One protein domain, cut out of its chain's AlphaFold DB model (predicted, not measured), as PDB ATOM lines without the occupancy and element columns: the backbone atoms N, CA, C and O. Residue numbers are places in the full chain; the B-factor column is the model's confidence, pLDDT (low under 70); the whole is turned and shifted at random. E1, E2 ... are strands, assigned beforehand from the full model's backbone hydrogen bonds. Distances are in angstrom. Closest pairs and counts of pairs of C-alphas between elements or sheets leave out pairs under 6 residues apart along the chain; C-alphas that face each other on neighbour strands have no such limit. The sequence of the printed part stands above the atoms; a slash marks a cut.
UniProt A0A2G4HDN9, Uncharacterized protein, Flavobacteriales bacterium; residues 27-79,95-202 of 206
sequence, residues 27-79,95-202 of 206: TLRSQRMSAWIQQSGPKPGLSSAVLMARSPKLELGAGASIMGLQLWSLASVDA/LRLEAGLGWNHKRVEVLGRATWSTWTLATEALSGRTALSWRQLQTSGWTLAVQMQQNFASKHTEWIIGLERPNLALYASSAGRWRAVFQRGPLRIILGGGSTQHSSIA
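Overview. This is residues 27 to 79 and 95 to 202 of the 206 residues of an uncharacterized protein of Flavobacteriales bacterium (UniProt A0A2G4HDN9). One long sheet of thirteen strands curls round into a barrel that is nearly closed, its two edge strands, E1 and E13, coming near each other without being neighbours in the sheet. E4, E5 and E6 are among its longest strands, and after E13 the last residues fold back, with residues 199 to 200 beside the end of E13. The printed part has 161 residues, no named helix and thirteen named strands; the order in the sheet is the order along the chain, E1 to E13, antiparallel throughout, and the class is all strand. The whole is compact, with a radius of gyration of the C-alphas of 15.8 A and spans of 47 by 39 by 29 A.

Along the chain. E1 is residues 33 to 39, beginning with C-alpha 33 at (15.455, 57.092, 82.408). E2 is residues 47 to 54, E3 58 to 65, and E4 69 to 79, 32.1 A long and ending with C-alpha 79 at (2.224, 57.024, 103.054). E5 is residues 95 to 104, 28.1 A long, E6 107 to 116, 29.5 A long, E7 119 to 126, E8 129 to 137, and E9 143 to 151. E10 is residues 156 to 165, 29.4 A long, E11 168 to 173, E12 178 to 184, and E13 187 to 193, ending with C-alpha 193 at (-6.111, 49.653, 65.069).

Arrangement. The sheet is twisted, and from edge to edge the way across it turns by 231 degrees. E1 to E4 form a meander, each strand the antiparallel neighbour of the one before, and E5 to E13 form another. The hairpin E1 and E2 has an angle of 166 degrees between directions, with N 36 and O 50 2.9 A apart, within hydrogen-bond range. Across the cut, E4 and E5 are antiparallel at 164 degrees, with N 79 and O 95 at 2.8 A. The hairpin E8 and E9 stands at 172 degrees, with N 134 and O 146 at 2.8 A. The hairpin E12 and E13 stands at 171 degrees, with N 180 and O 191 at 2.8 A. This is a folded sheet, bent back on itself: E1 to E10 face E12 and E13, with E11 as the hinge. The closest C-alphas of E1 and E13 are those of Gln 38 and Ile 190, 6.7 A apart. E1 and E7 are apart, for instance. Residues 192 to 193 of E13 pair antiparallel with residues 199 to 200.

Size, cuts and confidence. The two C-alphas farthest apart are those of Ala 79 and Gln 197, 46.8 A. Residues 80 to 94 are not printed, and C-alphas 79 and 95 are 5.3 A apart across this cut. Of the links that are printed whole, E1 to E2 is short and the others are tight. Mean pLDDT of the printed part is 71.6; 53 residues are under 70, among them residues 27 to 32, 34 to 48 and 185 to 202.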
ATOM      1  N   THR A  27       5.283  49.181  82.581       39.69
ATOM      2  CA  THR A  27       6.384  48.361  82.067       39.69
ATOM      3  C   THR A  27       7.671  49.150  81.811       39.69
ATOM      4  O   THR A  27       8.751  48.563  81.843       39.69
ATOM      5  N   LEU A  28       7.604  50.477  81.629       41.53
ATOM      6  CA  LEU A  28       8.785  51.333  81.435       41.53
ATOM      7  C   LEU A  28       9.313  51.974  82.725       41.53
ATOM      8  O   LEU A  28      10.411  52.529  82.740       41.53
ATOM      9  N   ARG A  29       8.583  51.856  83.841       50.72
ATOM     10  CA  ARG A  29       8.951  52.501  85.111       50.72
ATOM     11  C   ARG A  29      10.097  51.838  85.855       50.72
ATOM     12  O   ARG A  29      10.585  52.412  86.830       50.72
ATOM     13  N   SER A  30      10.523  50.645  85.459       50.91
ATOM     14  CA  SER A  30      11.658  49.969  86.096       50.91
ATOM     15  C   SER A  30      12.994  50.678  85.833       50.91
ATOM     16  O   SER A  30      13.957  50.436  86.559       50.91
ATOM     17  N   GLN A  31      13.059  51.583  84.848       57.72
ATOM     18  CA  GLN A  31      14.278  52.302  84.482       57.72
ATOM     19  C   GLN A  31      14.302  53.736  85.033       57.72
ATOM     20  O   GLN A  31      13.282  54.420  85.097       57.72
ATOM     21  N   ARG A  32      15.497  54.206  85.430       65.38
ATOM     22  CA  ARG A  32      15.715  55.588  85.909       65.38
ATOM     23  C   ARG A  32      15.454  56.629  84.825       65.38
ATOM     24  O   ARG A  32      14.997  57.724  85.127       65.38
ATOM     25  N   MET A  33      15.766  56.292  83.582       72.69
ATOM     26  CA  MET A  33      15.455  57.092  82.408       72.69
ATOM     27  C   MET A  33      14.964  56.154  81.319       72.69
ATOM     28  O   MET A  33      15.494  55.055  81.173       72.69
ATOM     29  N   SER A  34      13.952  56.582  80.580       65.44
ATOM     30  CA  SER A  34      13.446  55.857  79.425       65.44
ATOM     31  C   SER A  34      13.061  56.844  78.338       65.44
ATOM     32  O   SER A  34      12.538  57.923  78.607       65.44
ATOM     33  N   ALA A  35      13.358  56.477  77.100       69.50
ATOM     34  CA  ALA A  35      12.935  57.211  75.926       69.50
ATOM     35  C   ALA A  35      12.397  56.207  74.917       69.50
ATOM     36  O   ALA A  35      12.946  55.114  74.767       69.50
ATOM     37  N   TRP A  36      11.302  56.552  74.259       63.44
ATOM     38  CA  TRP A  36      10.744  55.723  73.206       63.44
ATOM     39  C   TRP A  36      10.016  56.580  72.188       63.44
ATOM     40  O   TRP A  36       9.472  57.642  72.495       63.44
ATOM     41  N   ILE A  37       9.984  56.076  70.965       65.31
ATOM     42  CA  ILE A  37       9.149  56.607  69.903       65.31
ATOM     43  C   ILE A  37       7.972  55.655  69.755       65.31
ATOM     44  O   ILE A  37       8.110  54.432  69.799       65.31
ATOM     45  N   GLN A  38       6.793  56.226  69.611       58.59
ATOM     46  CA  GLN A  38       5.583  55.533  69.247       58.59
ATOM     47  C   GLN A  38       5.137  56.056  67.893       58.59
ATOM     48  O   GLN A  38       5.116  57.256  67.656       58.59
ATOM     49  N   GLN A  39       4.712  55.148  67.030       58.03
ATOM     50  CA  GLN A  39       4.055  55.485  65.781       58.03
ATOM     51  C   GLN A  39       2.717  54.759  65.754       58.03
ATOM     52  O   GLN A  39       2.646  53.570  66.073       58.03
ATOM     53  N   SER A  40       1.647  55.471  65.423       48.44
ATOM     54  CA  SER A  40       0.311  54.896  65.378       48.44
ATOM     55  C   SER A  40      -0.351  55.128  64.020       48.44
ATOM     56  O   SER A  40      -0.723  56.238  63.653       48.44
ATOM     57  N   GLY A  41      -0.579  54.050  63.271       46.88
ATOM     58  CA  GLY A  41      -1.279  54.068  61.988       46.88
ATOM     59  C   GLY A  41      -0.359  54.031  60.756       46.88
ATOM     60  O   GLY A  41       0.843  54.273  60.851       46.88
ATOM     61  N   PRO A  42      -0.926  53.738  59.569       40.06
ATOM     62  CA  PRO A  42      -0.185  53.632  58.307       40.06
ATOM     63  C   PRO A  42       0.220  54.995  57.721       40.06
ATOM     64  O   PRO A  42       0.942  55.049  56.729       40.06
ATOM     65  N   LYS A  43      -0.253  56.107  58.302       40.59
ATOM     66  CA  LYS A  43       0.134  57.456  57.882       40.59
ATOM     67  C   LYS A  43       1.326  57.929  58.725       40.59
ATOM     68  O   LYS A  43       1.195  57.950  59.947       40.59
ATOM     69  N   PRO A  44       2.432  58.389  58.110       43.22
ATOM     70  CA  PRO A  44       3.661  58.827  58.794       43.22
ATOM     71  C   PRO A  44       3.517  60.090  59.675       43.22
ATOM     72  O   PRO A  44       4.512  60.692  60.056       43.22
ATOM     73  N   GLY A  45       2.291  60.511  60.004       44.50
ATOM     74  CA  GLY A  45       2.016  61.732  60.759       44.50
ATOM     75  C   GLY A  45       1.792  61.532  62.257       44.50
ATOM     76  O   GLY A  45       2.043  62.453  63.013       44.50
ATOM     77  N   LEU A  46       1.343  60.368  62.730       54.47
ATOM     78  CA  LEU A  46       0.972  60.168  64.141       54.47
ATOM     79  C   LEU A  46       2.103  59.486  64.919       54.47
ATOM     80  O   LEU A  46       1.942  58.408  65.491       54.47
ATOM     81  N   SER A  47       3.273  60.118  64.895       60.34
ATOM     82  CA  SER A  47       4.415  59.714  65.710       60.34
ATOM     83  C   SER A  47       4.490  60.586  66.957       60.34
ATOM     84  O   SER A  47       4.337  61.809  66.878       60.34
ATOM     85  N   SER A  48       4.720  59.965  68.108       64.62
ATOM     86  CA  SER A  48       5.049  60.640  69.353       64.62
ATOM     87  C   SER A  48       6.397  60.157  69.874       64.62
ATOM     88  O   SER A  48       6.685  58.965  69.900       64.62
ATOM     89  N   ALA A  49       7.246  61.087  70.278       70.38
ATOM     90  CA  ALA A  49       8.463  60.803  71.016       70.38
ATOM     91  C   ALA A  49       8.203  61.116  72.484       70.38
ATOM     92  O   ALA A  49       7.655  62.172  72.796       70.38
ATOM     93  N   VAL A  50       8.579  60.208  73.376       69.62
ATOM     94  CA  VAL A  50       8.416  60.380  74.817       69.62
ATOM     95  C   VAL A  50       9.745  60.146  75.508       69.62
ATOM     96  O   VAL A  50      10.460  59.194  75.195       69.62
ATOM     97  N   LEU A  51      10.048  61.010  76.467       73.81
ATOM     98  CA  LEU A  51      11.176  60.902  77.372       73.81
ATOM     99  C   LEU A  51      10.675  61.005  78.808       73.81
ATOM    100  O   LEU A  51       9.846  61.852  79.134       73.81
ATOM    101  N   MET A  52      11.185  60.139  79.669       73.69
ATOM    102  CA  MET A  52      10.760  60.015  81.052       73.69
ATOM    103  C   MET A  52      11.973  59.816  81.954       73.69
ATOM    104  O   MET A  52      12.852  59.000  81.670       73.69
ATOM    105  N   ALA A  53      11.990  60.532  83.072       77.75
ATOM    106  CA  ALA A  53      12.975  60.395  84.129       77.75
ATOM    107  C   ALA A  53      12.273  60.073  85.450       77.75
ATOM    108  O   ALA A  53      11.248  60.662  85.798       77.75
ATOM    109  N   ARG A  54      12.833  59.129  86.205       75.69
ATOM    110  CA  ARG A  54      12.262  58.643  87.459       75.69
ATOM    111  C   ARG A  54      13.303  58.625  88.566       75.69
ATOM    112  O   ARG A  54      14.386  58.054  88.443       75.69
ATOM    113  N   SER A  55      12.900  59.166  89.703       80.19
ATOM    114  CA  SER A  55      13.538  59.008  91.003       80.19
ATOM    115  C   SER A  55      12.523  58.436  92.007       80.19
ATOM    116  O   SER A  55      11.320  58.429  91.735       80.19
ATOM    117  N   PRO A  56      12.955  57.965  93.189       76.75
ATOM    118  CA  PRO A  56      12.033  57.450  94.199       76.75
ATOM    119  C   PRO A  56      10.951  58.453  94.626       76.75
ATOM    120  O   PRO A  56       9.846  58.017  94.940       76.75
ATOM    121  N   LYS A  57      11.252  59.760  94.598       84.00
ATOM    122  CA  LYS A  57      10.371  60.845  95.064       84.00
ATOM    123  C   LYS A  57       9.700  61.641  93.942       84.00
ATOM    124  O   LYS A  57       8.771  62.388  94.218       84.00
ATOM    125  N   LEU A  58      10.189  61.536  92.710       83.12
ATOM    126  CA  LEU A  58       9.761  62.388  91.603       83.12
ATOM    127  C   LEU A  58       9.830  61.636  90.277       83.12
ATOM    128  O   LEU A  58      10.846  61.012  89.964       83.12
ATOM    129  N   GLU A  59       8.773  61.759  89.492       81.12
ATOM    130  CA  GLU A  59       8.641  61.291  88.120       81.12
ATOM    131  C   GLU A  59       8.416  62.510  87.223       81.12
ATOM    132  O   GLU A  59       7.569  63.349  87.518       81.12
ATOM    133  N   LEU A  60       9.189  62.622  86.148       82.62
ATOM    134  CA  LEU A  60       9.084  63.689  85.158       82.62
ATOM    135  C   LEU A  60       8.981  63.064  83.775       82.62
ATOM    136  O   LEU A  60       9.643  62.060  83.495       82.62
ATOM    137  N   GLY A  61       8.207  63.676  82.892       78.81
ATOM    138  CA  GLY A  61       8.183  63.262  81.501       78.81
ATOM    139  C   GLY A  61       7.814  64.376  80.546       78.81
ATOM    140  O   GLY A  61       7.187  65.370  80.910       78.81
ATOM    141  N   ALA A  62       8.261  64.196  79.313       76.81
ATOM    142  CA  ALA A  62       7.997  65.064  78.187       76.81
ATOM    143  C   ALA A  62       7.639  64.200  76.981       76.81
ATOM    144  O   ALA A  62       8.286  63.190  76.706       76.81
ATOM    145  N   GLY A  63       6.614  64.609  76.254       72.38
ATOM    146  CA  GLY A  63       6.166  64.004  75.017       72.38
ATOM    147  C   GLY A  63       6.053  65.060  73.927       72.38
ATOM    148  O   GLY A  63       5.604  66.176  74.171       72.38
ATOM    149  N   ALA A  64       6.431  64.708  72.709       71.38
ATOM    150  CA  ALA A  64       6.196  65.521  71.528       71.38
ATOM    151  C   ALA A  64       5.498  64.664  70.482       71.38
ATOM    152  O   ALA A  64       5.923  63.547  70.213       71.38
ATOM    153  N   SER A  65       4.424  65.175  69.894       67.00
ATOM    154  CA  SER A  65       3.694  64.518  68.811       67.00
ATOM    155  C   SER A  65       3.221  65.547  67.795       67.00
ATOM    156  O   SER A  65       3.233  66.745  68.076       67.00
ATOM    157  N   ILE A  66       2.729  65.088  66.640       62.44
ATOM    158  CA  ILE A  66       2.070  65.979  65.670       62.44
ATOM    159  C   ILE A  66       0.853  66.698  66.255       62.44
ATOM    160  O   ILE A  66       0.468  67.754  65.764       62.44
ATOM    161  N   MET A  67       0.223  66.111  67.280       56.94
ATOM    162  CA  MET A  67      -0.897  66.755  67.946       56.94
ATOM    163  C   MET A  67      -0.362  67.919  68.777       56.94
ATOM    164  O   MET A  67      -0.827  69.043  68.618       56.94
ATOM    165  N   GLY A  68       0.693  67.693  69.561       66.12
ATOM    166  CA  GLY A  68       1.364  68.757  70.291       66.12
ATOM    167  C   GLY A  68       2.354  68.250  71.330       66.12
ATOM    168  O   GLY A  68       2.731  67.074  71.352       66.12
ATOM    169  N   LEU A  69       2.767  69.181  72.191       73.19
ATOM    170  CA  LEU A  69       3.657  68.933  73.320       73.19
ATOM    171  C   LEU A  69       2.864  68.504  74.555       73.19
ATOM    172  O   LEU A  69       1.816  69.080  74.873       73.19
ATOM    173  N   GLN A  70       3.416  67.523  75.258       73.50
ATOM    174  CA  GLN A  70       2.963  67.065  76.557       73.50
ATOM    175  C   GLN A  70       4.123  67.132  77.552       73.50
ATOM    176  O   GLN A  70       5.253  66.780  77.227       73.50
ATOM    177  N   LEU A  71       3.859  67.579  78.768       80.69
ATOM    178  CA  LEU A  71       4.810  67.603  79.875       80.69
ATOM    179  C   LEU A  71       4.086  67.123  81.120       80.69
ATOM    180  O   LEU A  71       2.913  67.425  81.283       80.69
ATOM    181  N   TRP A  72       4.749  66.403  82.009       80.44
ATOM    182  CA  TRP A  72       4.155  66.061  83.295       80.44
ATOM    183  C   TRP A  72       5.199  65.921  84.388       80.44
ATOM    184  O   TRP A  72       6.366  65.602  84.148       80.44
ATOM    185  N   SER A  73       4.741  66.131  85.614       83.75
ATOM    186  CA  SER A  73       5.474  65.800  86.825       83.75
ATOM    187  C   SER A  73       4.551  65.089  87.803       83.75
ATOM    188  O   SER A  73       3.376  65.434  87.900       83.75
ATOM    189  N   LEU A  74       5.074  64.105  88.530       81.81
ATOM    190  CA  LEU A  74       4.431  63.513  89.699       81.81
ATOM    191  C   LEU A  74       5.428  63.437  90.845       81.81
ATOM    192  O   LEU A  74       6.497  62.843  90.719       81.81
ATOM    193  N   ALA A  75       5.044  63.988  91.988       85.31
ATOM    194  CA  ALA A  75       5.728  63.749  93.243       85.31
ATOM    195  C   ALA A  75       5.180  62.467  93.871       85.31
ATOM    196  O   ALA A  75       3.974  62.236  93.865       85.31
ATOM    197  N   SER A  76       6.064  61.641  94.417       84.44
ATOM    198  CA  SER A  76       5.714  60.417  95.129       84.44
ATOM    199  C   SER A  76       5.980  60.570  96.619       84.44
ATOM    200  O   SER A  76       7.068  60.986  97.023       84.44
ATOM    201  N   VAL A  77       5.017  60.152  97.429       85.31
ATOM    202  CA  VAL A  77       5.115  60.067  98.884       85.31
ATOM    203  C   VAL A  77       4.795  58.636  99.298       85.31
ATOM    204  O   VAL A  77       3.806  58.054  98.853       85.31
ATOM    205  N   ASP A  78       5.645  58.062 100.143       81.62
ATOM    206  CA  ASP A  78       5.329  56.810 100.823       81.62
ATOM    207  C   ASP A  78       4.476  57.149 102.051       81.62
ATOM    208  O   ASP A  78       4.940  57.812 102.979       81.62
ATOM    209  N   ALA A  79       3.202  56.774 102.003       77.88
ATOM    210  CA  ALA A  79       2.224  57.024 103.054       77.88
ATOM    211  C   ALA A  79       2.253  55.940 104.149       77.88
ATOM    212  O   ALA A  79       1.457  55.998 105.086       77.88
ATOM    213  N   LEU A  95       1.629  51.926 101.109       81.62
ATOM    214  CA  LEU A  95       0.871  52.780 100.213       81.62
ATOM    215  C   LEU A  95       1.803  53.838  99.661       81.62
ATOM    216  O   LEU A  95       2.278  54.704 100.389       81.62
ATOM    217  N   ARG A  96       1.990  53.835  98.354       83.19
ATOM    218  CA  ARG A  96       2.656  54.928  97.665       83.19
ATOM    219  C   ARG A  96       1.607  55.775  96.965       83.19
ATOM    220  O   ARG A  96       0.893  55.292  96.088       83.19
ATOM    221  N   LEU A  97       1.525  57.033  97.376       85.44
ATOM    222  CA  LEU A  97       0.673  58.045  96.770       85.44
ATOM    223  C   LEU A  97       1.519  58.926  95.873       85.44
ATOM    224  O   LEU A  97       2.619  59.336  96.238       85.44
ATOM    225  N   GLU A  98       0.995  59.238  94.703       82.81
ATOM    226  CA  GLU A  98       1.624  60.163  93.790       82.81
ATOM    227  C   GLU A  98       0.613  61.166  93.275       82.81
ATOM    228  O   GLU A  98      -0.518  60.826  92.933       82.81
ATOM    229  N   ALA A  99       1.040  62.416  93.227       85.62
ATOM    230  CA  ALA A  99       0.222  63.507  92.747       85.62
ATOM    231  C   ALA A  99       1.087  64.449  91.928       85.62
ATOM    232  O   ALA A  99       2.270  64.649  92.215       85.62
ATOM    233  N   GLY A 100       0.491  65.045  90.911       84.00
ATOM    234  CA  GLY A 100       1.176  66.062  90.151       84.00
ATOM    235  C   GLY A 100       0.344  66.625  89.026       84.00
ATOM    236  O   GLY A 100      -0.885  66.537  89.027       84.00
ATOM    237  N   LEU A 101       1.039  67.262  88.097       84.44
ATOM    238  CA  LEU A 101       0.432  68.061  87.052       84.44
ATOM    239  C   LEU A 101       0.998  67.659  85.702       84.44
ATOM    240  O   LEU A 101       2.211  67.498  85.539       84.44
ATOM    241  N   GLY A 102       0.090  67.518  84.751       76.62
ATOM    242  CA  GLY A 102       0.369  67.404  83.336       76.62
ATOM    243  C   GLY A 102       0.035  68.707  82.625       76.62
ATOM    244  O   GLY A 102      -0.781  69.517  83.067       76.62
ATOM    245  N   TRP A 103       0.679  68.903  81.494       76.25
ATOM    246  CA  TRP A 103       0.377  69.932  80.534       76.25
ATOM    247  C   TRP A 103       0.289  69.267  79.179       76.25
ATOM    248  O   TRP A 103       1.247  68.649  78.728       76.25
ATOM    249  N   ASN A 104      -0.848  69.407  78.521       70.06
ATOM    250  CA  ASN A 104      -1.095  68.811  77.225       70.06
ATOM    251  C   ASN A 104      -1.668  69.881  76.304       70.06
ATOM    252  O   ASN A 104      -2.798  70.353  76.471       70.06
ATOM    253  N   HIS A 105      -0.847  70.323  75.352       70.00
ATOM    254  CA  HIS A 105      -1.113  71.481  74.499       70.00
ATOM    255  C   HIS A 105      -1.406  72.765  75.296       70.00
ATOM    256  O   HIS A 105      -0.491  73.422  75.780       70.00
ATOM    257  N   LYS A 106      -2.683  73.157  75.410       68.19
ATOM    258  CA  LYS A 106      -3.159  74.346  76.141       68.19
ATOM    259  C   LYS A 106      -3.957  73.976  77.396       68.19
ATOM    260  O   LYS A 106      -4.674  74.818  77.928       68.19
ATOM    261  N   ARG A 107      -3.921  72.709  77.819       70.19
ATOM    262  CA  ARG A 107      -4.738  72.195  78.921       70.19
ATOM    263  C   ARG A 107      -3.849  71.682  80.041       70.19
ATOM    264  O   ARG A 107      -2.903  70.940  79.796       70.19
ATOM    265  N   VAL A 108      -4.201  72.074  81.259       76.31
ATOM    266  CA  VAL A 108      -3.629  71.521  82.485       76.31
ATOM    267  C   VAL A 108      -4.337  70.207  82.804       76.31
ATOM    268  O   VAL A 108      -5.556  70.094  82.636       76.31
ATOM    269  N   GLU A 109      -3.563  69.233  83.260       75.19
ATOM    270  CA  GLU A 109      -4.014  67.917  83.696       75.19
ATOM    271  C   GLU A 109      -3.658  67.761  85.178       75.19
ATOM    272  O   GLU A 109      -2.536  68.061  85.585       75.19
ATOM    273  N   VAL A 110      -4.600  67.299  85.993       79.38
ATOM    274  CA  VAL A 110      -4.320  66.882  87.370       79.38
ATOM    275  C   VAL A 110      -4.171  65.375  87.382       79.38
ATOM    276  O   VAL A 110      -5.023  64.654  86.859       79.38
ATOM    277  N   LEU A 111      -3.076  64.914  87.974       80.94
ATOM    278  CA  LEU A 111      -2.655  63.526  87.938       80.94
ATOM    279  C   LEU A 111      -2.618  62.984  89.358       80.94
ATOM    280  O   LEU A 111      -1.974  63.568  90.231       80.94
ATOM    281  N   GLY A 112      -3.294  61.863  89.581       82.06
ATOM    282  CA  GLY A 112      -3.301  61.159  90.854       82.06
ATOM    283  C   GLY A 112      -3.000  59.685  90.650       82.06
ATOM    284  O   GLY A 112      -3.498  59.063  89.717       82.06
ATOM    285  N   ARG A 113      -2.194  59.100  91.527       82.56
ATOM    286  CA  ARG A 113      -1.921  57.665  91.531       82.56
ATOM    287  C   ARG A 113      -1.783  57.158  92.955       82.56
ATOM    288  O   ARG A 113      -1.140  57.778  93.789       82.56
ATOM    289  N   ALA A 114      -2.359  56.000  93.216       83.88
ATOM    290  CA  ALA A 114      -2.180  55.243  94.435       83.88
ATOM    291  C   ALA A 114      -1.728  53.837  94.051       83.88
ATOM    292  O   ALA A 114      -2.392  53.153  93.276       83.88
ATOM    293  N   THR A 115      -0.587  53.411  94.575       82.00
ATOM    294  CA  THR A 115      -0.040  52.067  94.373       82.00
ATOM    295  C   THR A 115       0.125  51.387  95.714       82.00
ATOM    296  O   THR A 115       0.678  51.986  96.636       82.00
ATOM    297  N   TRP A 116      -0.329  50.144  95.819       82.94
ATOM    298  CA  TRP A 116      -0.155  49.337  97.015       82.94
ATOM    299  C   TRP A 116      -0.088  47.858  96.675       82.94
ATOM    300  O   TRP A 116      -0.963  47.325  95.995       82.94
ATOM    301  N   SER A 117       0.934  47.169  97.183       78.81
ATOM    302  CA  SER A 117       1.148  45.751  96.884       78.81
ATOM    303  C   SER A 117       1.106  45.496  95.361       78.81
ATOM    304  O   SER A 117       1.905  46.063  94.620       78.81
ATOM    305  N   THR A 118       0.165  44.682  94.879       79.31
ATOM    306  CA  THR A 118      -0.057  44.372  93.456       79.31
ATOM    307  C   THR A 118      -1.030  45.310  92.739       79.31
ATOM    308  O   THR A 118      -1.346  45.064  91.578       79.31
ATOM    309  N   TRP A 119      -1.563  46.319  93.423       80.50
ATOM    310  CA  TRP A 119      -2.657  47.161  92.952       80.50
ATOM    311  C   TRP A 119      -2.163  48.560  92.597       80.50
ATOM    312  O   TRP A 119      -1.425  49.184  93.363       80.50
ATOM    313  N   THR A 120      -2.642  49.077  91.471       80.00
ATOM    314  CA  THR A 120      -2.487  50.481  91.091       80.00
ATOM    315  C   THR A 120      -3.847  51.057  90.747       80.00
ATOM    316  O   THR A 120      -4.598  50.481  89.962       80.00
ATOM    317  N   LEU A 121      -4.143  52.231  91.286       83.12
ATOM    318  CA  LEU A 121      -5.254  53.067  90.870       83.12
ATOM    319  C   LEU A 121      -4.689  54.406  90.415       83.12
ATOM    320  O   LEU A 121      -3.908  55.016  91.141       83.12
ATOM    321  N   ALA A 122      -5.056  54.873  89.227       78.88
ATOM    322  CA  ALA A 122      -4.659  56.199  88.772       78.88
ATOM    323  C   ALA A 122      -5.836  56.969  88.190       78.88
ATOM    324  O   ALA A 122      -6.761  56.399  87.608       78.88
ATOM    325  N   THR A 123      -5.791  58.279  88.374       79.69
ATOM    326  CA  THR A 123      -6.792  59.227  87.918       79.69
ATOM    327  C   THR A 123      -6.094  60.323  87.127       79.69
ATOM    328  O   THR A 123      -4.995  60.771  87.463       79.69
ATOM    329  N   GLU A 124      -6.740  60.738  86.053       73.44
ATOM    330  CA  GLU A 124      -6.322  61.862  85.236       73.44
ATOM    331  C   GLU A 124      -7.544  62.749  85.030       73.44
ATOM    332  O   GLU A 124      -8.576  62.294  84.527       73.44
ATOM    333  N   ALA A 125      -7.437  64.011  85.424       70.00
ATOM    334  CA  ALA A 125      -8.456  65.018  85.188       70.00
ATOM    335  C   ALA A 125      -7.881  66.106  84.279       70.00
ATOM    336  O   ALA A 125      -7.142  66.990  84.703       70.00
ATOM    337  N   LEU A 126      -8.243  66.020  83.007       67.44
ATOM    338  CA  LEU A 126      -8.037  67.033  81.984       67.44
ATOM    339  C   LEU A 126      -9.235  67.983  81.978       67.44
ATOM    340  O   LEU A 126     -10.380  67.551  82.129       67.44
ATOM    341  N   SER A 127      -9.015  69.264  81.676       58.00
ATOM    342  CA  SER A 127     -10.124  70.147  81.287       58.00
ATOM    343  C   SER A 127     -10.882  69.513  80.104       58.00
ATOM    344  O   SER A 127     -10.382  69.505  78.980       58.00
ATOM    345  N   GLY A 128     -12.053  68.912  80.354       58.69
ATOM    346  CA  GLY A 128     -12.892  68.236  79.351       58.69
ATOM    347  C   GLY A 128     -12.785  66.703  79.254       58.69
ATOM    348  O   GLY A 128     -13.578  66.113  78.520       58.69
ATOM    349  N   ARG A 129     -11.892  66.037  79.996       68.19
ATOM    350  CA  ARG A 129     -11.783  64.565  80.022       68.19
ATOM    351  C   ARG A 129     -11.380  64.074  81.408       68.19
ATOM    352  O   ARG A 129     -10.477  64.631  82.015       68.19
ATOM    353  N   THR A 130     -11.978  62.988  81.872       75.06
ATOM    354  CA  THR A 130     -11.494  62.234  83.032       75.06
ATOM    355  C   THR A 130     -11.132  60.822  82.622       75.06
ATOM    356  O   THR A 130     -11.794  60.221  81.778       75.06
ATOM    357  N   ALA A 131     -10.074  60.281  83.211       76.12
ATOM    358  CA  ALA A 131      -9.753  58.871  83.113       76.12
ATOM    359  C   ALA A 131      -9.530  58.294  84.510       76.12
ATOM    360  O   ALA A 131      -8.883  58.909  85.356       76.12
ATOM    361  N   LEU A 132     -10.081  57.108  84.735       82.31
ATOM    362  CA  LEU A 132      -9.851  56.282  85.908       82.31
ATOM    363  C   LEU A 132      -9.246  54.973  85.422       82.31
ATOM    364  O   LEU A 132      -9.803  54.328  84.539       82.31
ATOM    365  N   SER A 133      -8.122  54.577  85.993       81.50
ATOM    366  CA  SER A 133      -7.451  53.327  85.665       81.50
ATOM    367  C   SER A 133      -7.233  52.497  86.917       81.50
ATOM    368  O   SER A 133      -6.987  53.015  88.008       81.50
ATOM    369  N   TRP A 134      -7.344  51.195  86.729       84.19
ATOM    370  CA  TRP A 134      -7.141  50.167  87.721       84.19
ATOM    371  C   TRP A 134      -6.229  49.103  87.128       84.19
ATOM    372  O   TRP A 134      -6.437  48.654  85.999       84.19
ATOM    373  N   ARG A 135      -5.218  48.691  87.888       83.00
ATOM    374  CA  ARG A 135      -4.328  47.598  87.518       83.00
ATOM    375  C   ARG A 135      -4.102  46.663  88.687       83.00
ATOM    376  O   ARG A 135      -4.001  47.105  89.832       83.00
ATOM    377  N   GLN A 136      -3.993  45.377  88.380       83.81
ATOM    378  CA  GLN A 136      -3.711  44.338  89.357       83.81
ATOM    379  C   GLN A 136      -2.748  43.296  88.788       83.81
ATOM    380  O   GLN A 136      -3.097  42.556  87.863       83.81
ATOM    381  N   LEU A 137      -1.565  43.185  89.394       82.50
ATOM    382  CA  LEU A 137      -0.631  42.093  89.136       82.50
ATOM    383  C   LEU A 137      -1.192  40.780  89.707       82.50
ATOM    384  O   LEU A 137      -1.417  40.642  90.908       82.50
ATOM    385  N   GLN A 138      -1.416  39.813  88.827       84.06
ATOM    386  CA  GLN A 138      -1.839  38.457  89.150       84.06
ATOM    387  C   GLN A 138      -0.633  37.601  89.543       84.06
ATOM    388  O   GLN A 138       0.491  37.806  89.081       84.06
ATOM    389  N   THR A 139      -0.883  36.556  90.327       77.38
ATOM    390  CA  THR A 139       0.138  35.578  90.743       77.38
ATOM    391  C   THR A 139       0.793  34.851  89.564       77.38
ATOM    392  O   THR A 139       1.937  34.420  89.658       77.38
ATOM    393  N   SER A 140       0.105  34.770  88.421       80.62
ATOM    394  CA  SER A 140       0.616  34.220  87.158       80.62
ATOM    395  C   SER A 140       1.638  35.124  86.445       80.62
ATOM    396  O   SER A 140       2.104  34.793  85.347       80.62
ATOM    397  N   GLY A 141       1.963  36.285  87.024       78.75
ATOM    398  CA  GLY A 141       2.866  37.287  86.455       78.75
ATOM    399  C   GLY A 141       2.243  38.135  85.344       78.75
ATOM    400  O   GLY A 141       2.960  38.881  84.682       78.75
ATOM    401  N   TRP A 142       0.936  38.000  85.106       82.00
ATOM    402  CA  TRP A 142       0.167  38.892  84.239       82.00
ATOM    403  C   TRP A 142      -0.426  40.039  85.047       82.00
ATOM    404  O   TRP A 142      -0.912  39.817  86.147       82.00
ATOM    405  N   THR A 143      -0.469  41.240  84.493       81.69
ATOM    406  CA  THR A 143      -1.211  42.369  85.053       81.69
ATOM    407  C   THR A 143      -2.522  42.519  84.297       81.69
ATOM    408  O   THR A 143      -2.528  42.618  83.071       81.69
ATOM    409  N   LEU A 144      -3.636  42.535  85.021       86.31
ATOM    410  CA  LEU A 144      -4.920  42.962  84.473       86.31
ATOM    411  C   LEU A 144      -4.999  44.477  84.565       86.31
ATOM    412  O   LEU A 144      -4.732  45.034  85.626       86.31
ATOM    413  N   ALA A 145      -5.375  45.124  83.470       84.62
ATOM    414  CA  ALA A 145      -5.586  46.559  83.406       84.62
ATOM    415  C   ALA A 145      -7.024  46.843  82.975       84.62
ATOM    416  O   ALA A 145      -7.533  46.234  82.037       84.62
ATOM    417  N   VAL A 146      -7.681  47.781  83.642       85.25
ATOM    418  CA  VAL A 146      -8.980  48.317  83.240       85.25
ATOM    419  C   VAL A 146      -8.900  49.827  83.326       85.25
ATOM    420  O   VAL A 146      -8.405  50.375  84.305       85.25
ATOM    421  N   GLN A 147      -9.393  50.513  82.310       83.31
ATOM    422  CA  GLN A 147      -9.458  51.962  82.286       83.31
ATOM    423  C   GLN A 147     -10.820  52.404  81.773       83.31
ATOM    424  O   GLN A 147     -11.337  51.891  80.787       83.31
ATOM    425  N   MET A 148     -11.401  53.375  82.459       82.19
ATOM    426  CA  MET A 148     -12.597  54.083  82.045       82.19
ATOM    427  C   MET A 148     -12.185  55.503  81.694       82.19
ATOM    428  O   MET A 148     -11.586  56.198  82.513       82.19
ATOM    429  N   GLN A 149     -12.519  55.950  80.492       77.69
ATOM    430  CA  GLN A 149     -12.305  57.324  80.066       77.69
ATOM    431  C   GLN A 149     -13.641  57.972  79.736       77.69
ATOM    432  O   GLN A 149     -14.409  57.457  78.930       77.69
ATOM    433  N   GLN A 150     -13.896  59.139  80.311       76.31
ATOM    434  CA  GLN A 150     -15.078  59.939  80.052       76.31
ATOM    435  C   GLN A 150     -14.669  61.263  79.412       76.31
ATOM    436  O   GLN A 150     -13.828  61.996  79.929       76.31
ATOM    437  N   ASN A 151     -15.263  61.580  78.267       71.31
ATOM    438  CA  ASN A 151     -15.123  62.885  77.633       71.31
ATOM    439  C   ASN A 151     -16.378  63.712  77.933       71.31
ATOM    440  O   ASN A 151     -17.483  63.339  77.535       71.31
ATOM    441  N   PHE A 152     -16.213  64.833  78.635       68.06
ATOM    442  CA  PHE A 152     -17.338  65.672  79.054       68.06
ATOM    443  C   PHE A 152     -17.979  66.419  77.884       68.06
ATOM    444  O   PHE A 152     -19.189  66.631  77.895       68.06
ATOM    445  N   ALA A 153     -17.197  66.779  76.863       66.44
ATOM    446  CA  ALA A 153     -17.709  67.500  75.701       66.44
ATOM    447  C   ALA A 153     -18.588  66.605  74.817       66.44
ATOM    448  O   ALA A 153     -19.631  67.040  74.339       66.44
ATOM    449  N   SER A 154     -18.194  65.341  74.628       65.25
ATOM    450  CA  SER A 154     -18.936  64.387  73.796       65.25
ATOM    451  C   SER A 154     -19.873  63.469  74.584       65.25
ATOM    452  O   SER A 154     -20.513  62.615  73.977       65.25
ATOM    453  N   LYS A 155     -19.929  63.599  75.921       73.94
ATOM    454  CA  LYS A 155     -20.651  62.701  76.850       73.94
ATOM    455  C   LYS A 155     -20.407  61.211  76.571       73.94
ATOM    456  O   LYS A 155     -21.267  60.372  76.822       73.94
ATOM    457  N   HIS A 156     -19.237  60.889  76.030       74.88
ATOM    458  CA  HIS A 156     -18.882  59.537  75.637       74.88
ATOM    459  C   HIS A 156     -18.004  58.914  76.713       74.88
ATOM    460  O   HIS A 156     -16.990  59.504  77.104       74.88
ATOM    461  N   THR A 157     -18.369  57.707  77.129       80.00
ATOM    462  CA  THR A 157     -17.570  56.874  78.023       80.00
ATOM    463  C   THR A 157     -16.988  55.718  77.231       80.00
ATOM    464  O   THR A 157     -17.707  54.990  76.553       80.00
ATOM    465  N   GLU A 158     -15.681  55.542  77.324       78.75
ATOM    466  CA  GLU A 158     -14.977  54.397  76.779       78.75
ATOM    467  C   GLU A 158     -14.428  53.526  77.903       78.75
ATOM    468  O   GLU A 158     -13.815  54.031  78.844       78.75
ATOM    469  N   TRP A 159     -14.596  52.217  77.749       80.25
ATOM    470  CA  TRP A 159     -13.964  51.213  78.590       80.25
ATOM    471  C   TRP A 159     -12.817  50.567  77.835       80.25
ATOM    472  O   TRP A 159     -12.960  50.212  76.669       80.25
ATOM    473  N   ILE A 160     -11.690  50.401  78.503       81.88
ATOM    474  CA  ILE A 160     -10.478  49.775  77.996       81.88
ATOM    475  C   ILE A 160     -10.124  48.652  78.958       81.88
ATOM    476  O   ILE A 160     -10.119  48.847  80.170       81.88
ATOM    477  N   ILE A 161      -9.814  47.483  78.417       85.56
ATOM    478  CA  ILE A 161      -9.344  46.327  79.174       85.56
ATOM    479  C   ILE A 161      -8.009  45.903  78.580       85.56
ATOM    480  O   ILE A 161      -7.830  45.939  77.362       85.56
ATOM    481  N   GLY A 162      -7.076  45.503  79.434       83.94
ATOM    482  CA  GLY A 162      -5.761  45.053  79.032       83.94
ATOM    483  C   GLY A 162      -5.218  43.893  79.849       83.94
ATOM    484  O   GLY A 162      -5.589  43.666  81.000       83.94
ATOM    485  N   LEU A 163      -4.311  43.170  79.208       86.00
ATOM    486  CA  LEU A 163      -3.494  42.105  79.767       86.00
ATOM    487  C   LEU A 163      -2.036  42.454  79.509       86.00
ATOM    488  O   LEU A 163      -1.624  42.568  78.357       86.00
ATOM    489  N   GLU A 164      -1.256  42.605  80.569       82.12
ATOM    490  CA  GLU A 164       0.135  43.041  80.490       82.12
ATOM    491  C   GLU A 164       1.087  42.014  81.104       82.12
ATOM    492  O   GLU A 164       0.763  41.279  82.033       82.12
ATOM    493  N   ARG A 165       2.299  41.981  80.577       79.88
ATOM    494  CA  ARG A 165       3.478  41.267  81.054       79.88
ATOM    495  C   ARG A 165       4.697  42.124  80.713       79.88
ATOM    496  O   ARG A 165       4.603  42.980  79.835       79.88
ATOM    497  N   PRO A 166       5.870  41.867  81.319       72.81
ATOM    498  CA  PRO A 166       7.056  42.703  81.113       72.81
ATOM    499  C   PRO A 166       7.413  42.974  79.640       72.81
ATOM    500  O   PRO A 166       7.868  44.064  79.311       72.81
ATOM    501  N   ASN A 167       7.159  42.005  78.754       79.50
ATOM    502  CA  ASN A 167       7.527  42.074  77.337       79.50
ATOM    503  C   ASN A 167       6.327  42.161  76.379       79.50
ATOM    504  O   ASN A 167       6.520  42.233  75.167       79.50
ATOM    505  N   LEU A 168       5.096  42.094  76.889       82.25
ATOM    506  CA  LEU A 168       3.890  42.031  76.066       82.25
ATOM    507  C   LEU A 168       2.724  42.685  76.795       82.25
ATOM    508  O   LEU A 168       2.405  42.278  77.903       82.25
ATOM    509  N   ALA A 169       2.035  43.617  76.153       79.75
ATOM    510  CA  ALA A 169       0.744  44.099  76.615       79.75
ATOM    511  C   ALA A 169      -0.271  44.084  75.477       79.75
ATOM    512  O   ALA A 169       0.054  44.421  74.342       79.75
ATOM    513  N   LEU A 170      -1.498  43.687  75.777       84.50
ATOM    514  CA  LEU A 170      -2.618  43.650  74.850       84.50
ATOM    515  C   LEU A 170      -3.751  44.457  75.456       84.50
ATOM    516  O   LEU A 170      -4.040  44.296  76.634       84.50
ATOM    517  N   TYR A 171      -4.403  45.284  74.653       80.88
ATOM    518  CA  TYR A 171      -5.540  46.082  75.071       80.88
ATOM    519  C   TYR A 171      -6.648  46.040  74.032       80.88
ATOM    520  O   TYR A 171      -6.383  46.002  72.827       80.88
ATOM    521  N   ALA A 172      -7.881  46.118  74.511       82.12
ATOM    522  CA  ALA A 172      -9.083  46.265  73.714       82.12
ATOM    523  C   ALA A 172      -9.999  47.304  74.360       82.12
ATOM    524  O   ALA A 172      -9.984  47.474  75.581       82.12
ATOM    525  N   SER A 173     -10.809  47.988  73.557       79.62
ATOM    526  CA  SER A 173     -11.751  48.981  74.055       79.62
ATOM    527  C   SER A 173     -13.181  48.761  73.578       79.62
ATOM    528  O   SER A 173     -13.423  48.176  72.522       79.62
ATOM    529  N   SER A 174     -14.142  49.295  74.334       78.12
ATOM    530  CA  SER A 174     -15.570  49.273  74.003       78.12
ATOM    531  C   SER A 174     -15.899  50.017  72.706       78.12
ATOM    532  O   SER A 174     -16.980  49.836  72.159       78.12
ATOM    533  N   ALA A 175     -14.974  50.836  72.201       73.19
ATOM    534  CA  ALA A 175     -15.082  51.511  70.911       73.19
ATOM    535  C   ALA A 175     -14.536  50.665  69.738       73.19
ATOM    536  O   ALA A 175     -14.356  51.194  68.644       73.19
ATOM    537  N   GLY A 176     -14.228  49.378  69.951       68.94
ATOM    538  CA  GLY A 176     -13.705  48.480  68.910       68.94
ATOM    539  C   GLY A 176     -12.222  48.691  68.588       68.94
ATOM    540  O   GLY A 176     -11.729  48.198  67.571       68.94
ATOM    541  N   ARG A 177     -11.502  49.420  69.448       75.00
ATOM    542  CA  ARG A 177     -10.075  49.707  69.282       75.00
ATOM    543  C   ARG A 177      -9.246  48.631  69.959       75.00
ATOM    544  O   ARG A 177      -9.655  48.079  70.977       75.00
ATOM    545  N   TRP A 178      -8.060  48.370  69.430       74.50
ATOM    546  CA  TRP A 178      -7.127  47.434  70.042       74.50
ATOM    547  C   TRP A 178      -5.687  47.922  69.929       74.50
ATOM    548  O   TRP A 178      -5.337  48.720  69.052       74.50
ATOM    549  N   ARG A 179      -4.846  47.434  70.839       76.00
ATOM    550  CA  ARG A 179      -3.413  47.715  70.864       76.00
ATOM    551  C   ARG A 179      -2.646  46.492  71.345       76.00
ATOM    552  O   ARG A 179      -3.018  45.889  72.340       76.00
ATOM    553  N   ALA A 180      -1.536  46.187  70.689       76.19
ATOM    554  CA  ALA A 180      -0.520  45.271  71.179       76.19
ATOM    555  C   ALA A 180       0.803  46.022  71.352       76.19
ATOM    556  O   ALA A 180       1.214  46.786  70.485       76.19
ATOM    557  N   VAL A 181       1.474  45.819  72.473       74.19
ATOM    558  CA  VAL A 181       2.779  46.392  72.782       74.19
ATOM    559  C   VAL A 181       3.726  45.238  73.016       74.19
ATOM    560  O   VAL A 181       3.497  44.430  73.906       74.19
ATOM    561  N   PHE A 182       4.792  45.166  72.237       74.06
ATOM    562  CA  PHE A 182       5.873  44.220  72.441       74.06
ATOM    563  C   PHE A 182       7.123  44.980  72.868       74.06
ATOM    564  O   PHE A 182       7.496  45.975  72.245       74.06
ATOM    565  N   GLN A 183       7.771  44.521  73.930       70.62
ATOM    566  CA  GLN A 183       8.988  45.123  74.452       70.62
ATOM    567  C   GLN A 183      10.053  44.047  74.636       70.62
ATOM    568  O   GLN A 183       9.816  43.023  75.272       70.62
ATOM    569  N   ARG A 184      11.245  44.277  74.084       71.31
ATOM    570  CA  ARG A 184      12.406  43.404  74.269       71.31
ATOM    571  C   ARG A 184      13.657  44.256  74.435       71.31
ATOM    572  O   ARG A 184      14.202  44.777  73.466       71.31
ATOM    573  N   GLY A 185      14.110  44.385  75.681       67.00
ATOM    574  CA  GLY A 185      15.214  45.277  76.027       67.00
ATOM    575  C   GLY A 185      14.874  46.728  75.654       67.00
ATOM    576  O   GLY A 185      13.832  47.215  76.096       67.00
ATOM    577  N   PRO A 186      15.708  47.413  74.853       58.75
ATOM    578  CA  PRO A 186      15.451  48.789  74.425       58.75
ATOM    579  C   PRO A 186      14.442  48.899  73.266       58.75
ATOM    580  O   PRO A 186      13.944  49.985  72.986       58.75
ATOM    581  N   LEU A 187      14.126  47.790  72.587       59.19
ATOM    582  CA  LEU A 187      13.214  47.792  71.449       59.19
ATOM    583  C   LEU A 187      11.762  47.700  71.926       59.19
ATOM    584  O   LEU A 187      11.388  46.765  72.642       59.19
ATOM    585  N   ARG A 188      10.934  48.649  71.481       65.00
ATOM    586  CA  ARG A 188       9.498  48.687  71.756       65.00
ATOM    587  C   ARG A 188       8.712  48.822  70.456       65.00
ATOM    588  O   ARG A 188       8.856  49.804  69.740       65.00
ATOM    589  N   ILE A 189       7.860  47.842  70.182       67.19
ATOM    590  CA  ILE A 189       6.945  47.819  69.040       67.19
ATOM    591  C   ILE A 189       5.535  48.025  69.575       67.19
ATOM    592  O   ILE A 189       5.115  47.354  70.517       67.19
ATOM    593  N   ILE A 190       4.791  48.943  68.967       68.12
ATOM    594  CA  ILE A 190       3.389  49.188  69.300       68.12
ATOM    595  C   ILE A 190       2.578  49.008  68.023       68.12
ATOM    596  O   ILE A 190       2.822  49.671  67.019       68.12
ATOM    597  N   LEU A 191       1.614  48.101  68.083       67.69
ATOM    598  CA  LEU A 191       0.640  47.810  67.042       67.69
ATOM    599  C   LEU A 191      -0.728  48.235  67.550       67.69
ATOM    600  O   LEU A 191      -1.028  48.085  68.733       67.69
ATOM    601  N   GLY A 192      -1.582  48.749  66.682       61.44
ATOM    602  CA  GLY A 192      -2.950  49.054  67.068       61.44
ATOM    603  C   GLY A 192      -3.804  49.461  65.887       61.44
ATOM    604  O   GLY A 192      -3.290  49.869  64.845       61.44
ATOM    605  N   GLY A 193      -5.111  49.338  66.074       59.53
ATOM    606  CA  GLY A 193      -6.111  49.653  65.069       59.53
ATOM    607  C   GLY A 193      -7.379  50.198  65.710       59.53
ATOM    608  O   GLY A 193      -7.740  49.815  66.824       59.53
ATOM    609  N   GLY A 194      -8.034  51.121  65.005       54.53
ATOM    610  CA  GLY A 194      -9.328  51.687  65.410       54.53
ATOM    611  C   GLY A 194     -10.548  50.924  64.908       54.53
ATOM    612  O   GLY A 194     -11.661  51.167  65.350       54.53
ATOM    613  N   SER A 195     -10.312  50.008  63.976       46.78
ATOM    614  CA  SER A 195     -11.232  49.026  63.415       46.78
ATOM    615  C   SER A 195     -10.361  47.843  62.981       46.78
ATOM    616  O   SER A 195      -9.211  48.050  62.579       46.78
ATOM    617  N   THR A 196     -10.874  46.611  63.042       40.75
ATOM    618  CA  THR A 196     -10.171  45.379  62.619       40.75
ATOM    619  C   THR A 196      -9.655  45.422  61.170       40.75
ATOM    620  O   THR A 196      -8.827  44.598  60.794       40.75
ATOM    621  N   GLN A 197     -10.078  46.407  60.371       34.78
ATOM    622  CA  GLN A 197      -9.668  46.616  58.978       34.78
ATOM    623  C   GLN A 197      -8.458  47.554  58.794       34.78
ATOM    624  O   GLN A 197      -7.870  47.592  57.715       34.78
ATOM    625  N   HIS A 198      -8.053  48.309  59.820       37.31
ATOM    626  CA  HIS A 198      -6.964  49.288  59.722       37.31
ATOM    627  C   HIS A 198      -5.928  49.048  60.821       37.31
ATOM    628  O   HIS A 198      -5.942  49.690  61.870       37.31
ATOM    629  N   SER A 199      -5.036  48.096  60.556       36.72
ATOM    630  CA  SER A 199      -3.922  47.716  61.430       36.72
ATOM    631  C   SER A 199      -2.616  48.305  60.891       36.72
ATOM    632  O   SER A 199      -2.419  48.341  59.678       36.72
ATOM    633  N   SER A 200      -1.705  48.747  61.760       43.84
ATOM    634  CA  SER A 200      -0.375  49.231  61.353       43.84
ATOM    635  C   SER A 200       0.747  48.625  62.190       43.84
ATOM    636  O   SER A 200       0.580  48.460  63.400       43.84
ATOM    637  N   ILE A 201       1.892  48.377  61.549       35.31
ATOM    638  CA  ILE A 201       3.140  47.908  62.160       35.31
ATOM    639  C   ILE A 201       4.167  49.039  62.159       35.31
ATOM    640  O   ILE A 201       4.360  49.685  61.135       35.31
ATOM    641  N   ALA A 202       4.826  49.261  63.297       36.12
ATOM    642  CA  ALA A 202       5.931  50.205  63.426       36.12
ATOM    643  C   ALA A 202       7.196  49.480  63.905       36.12
ATOM    644  O   ALA A 202       7.145  48.680  64.840       36.12
TER     645      ALA A 202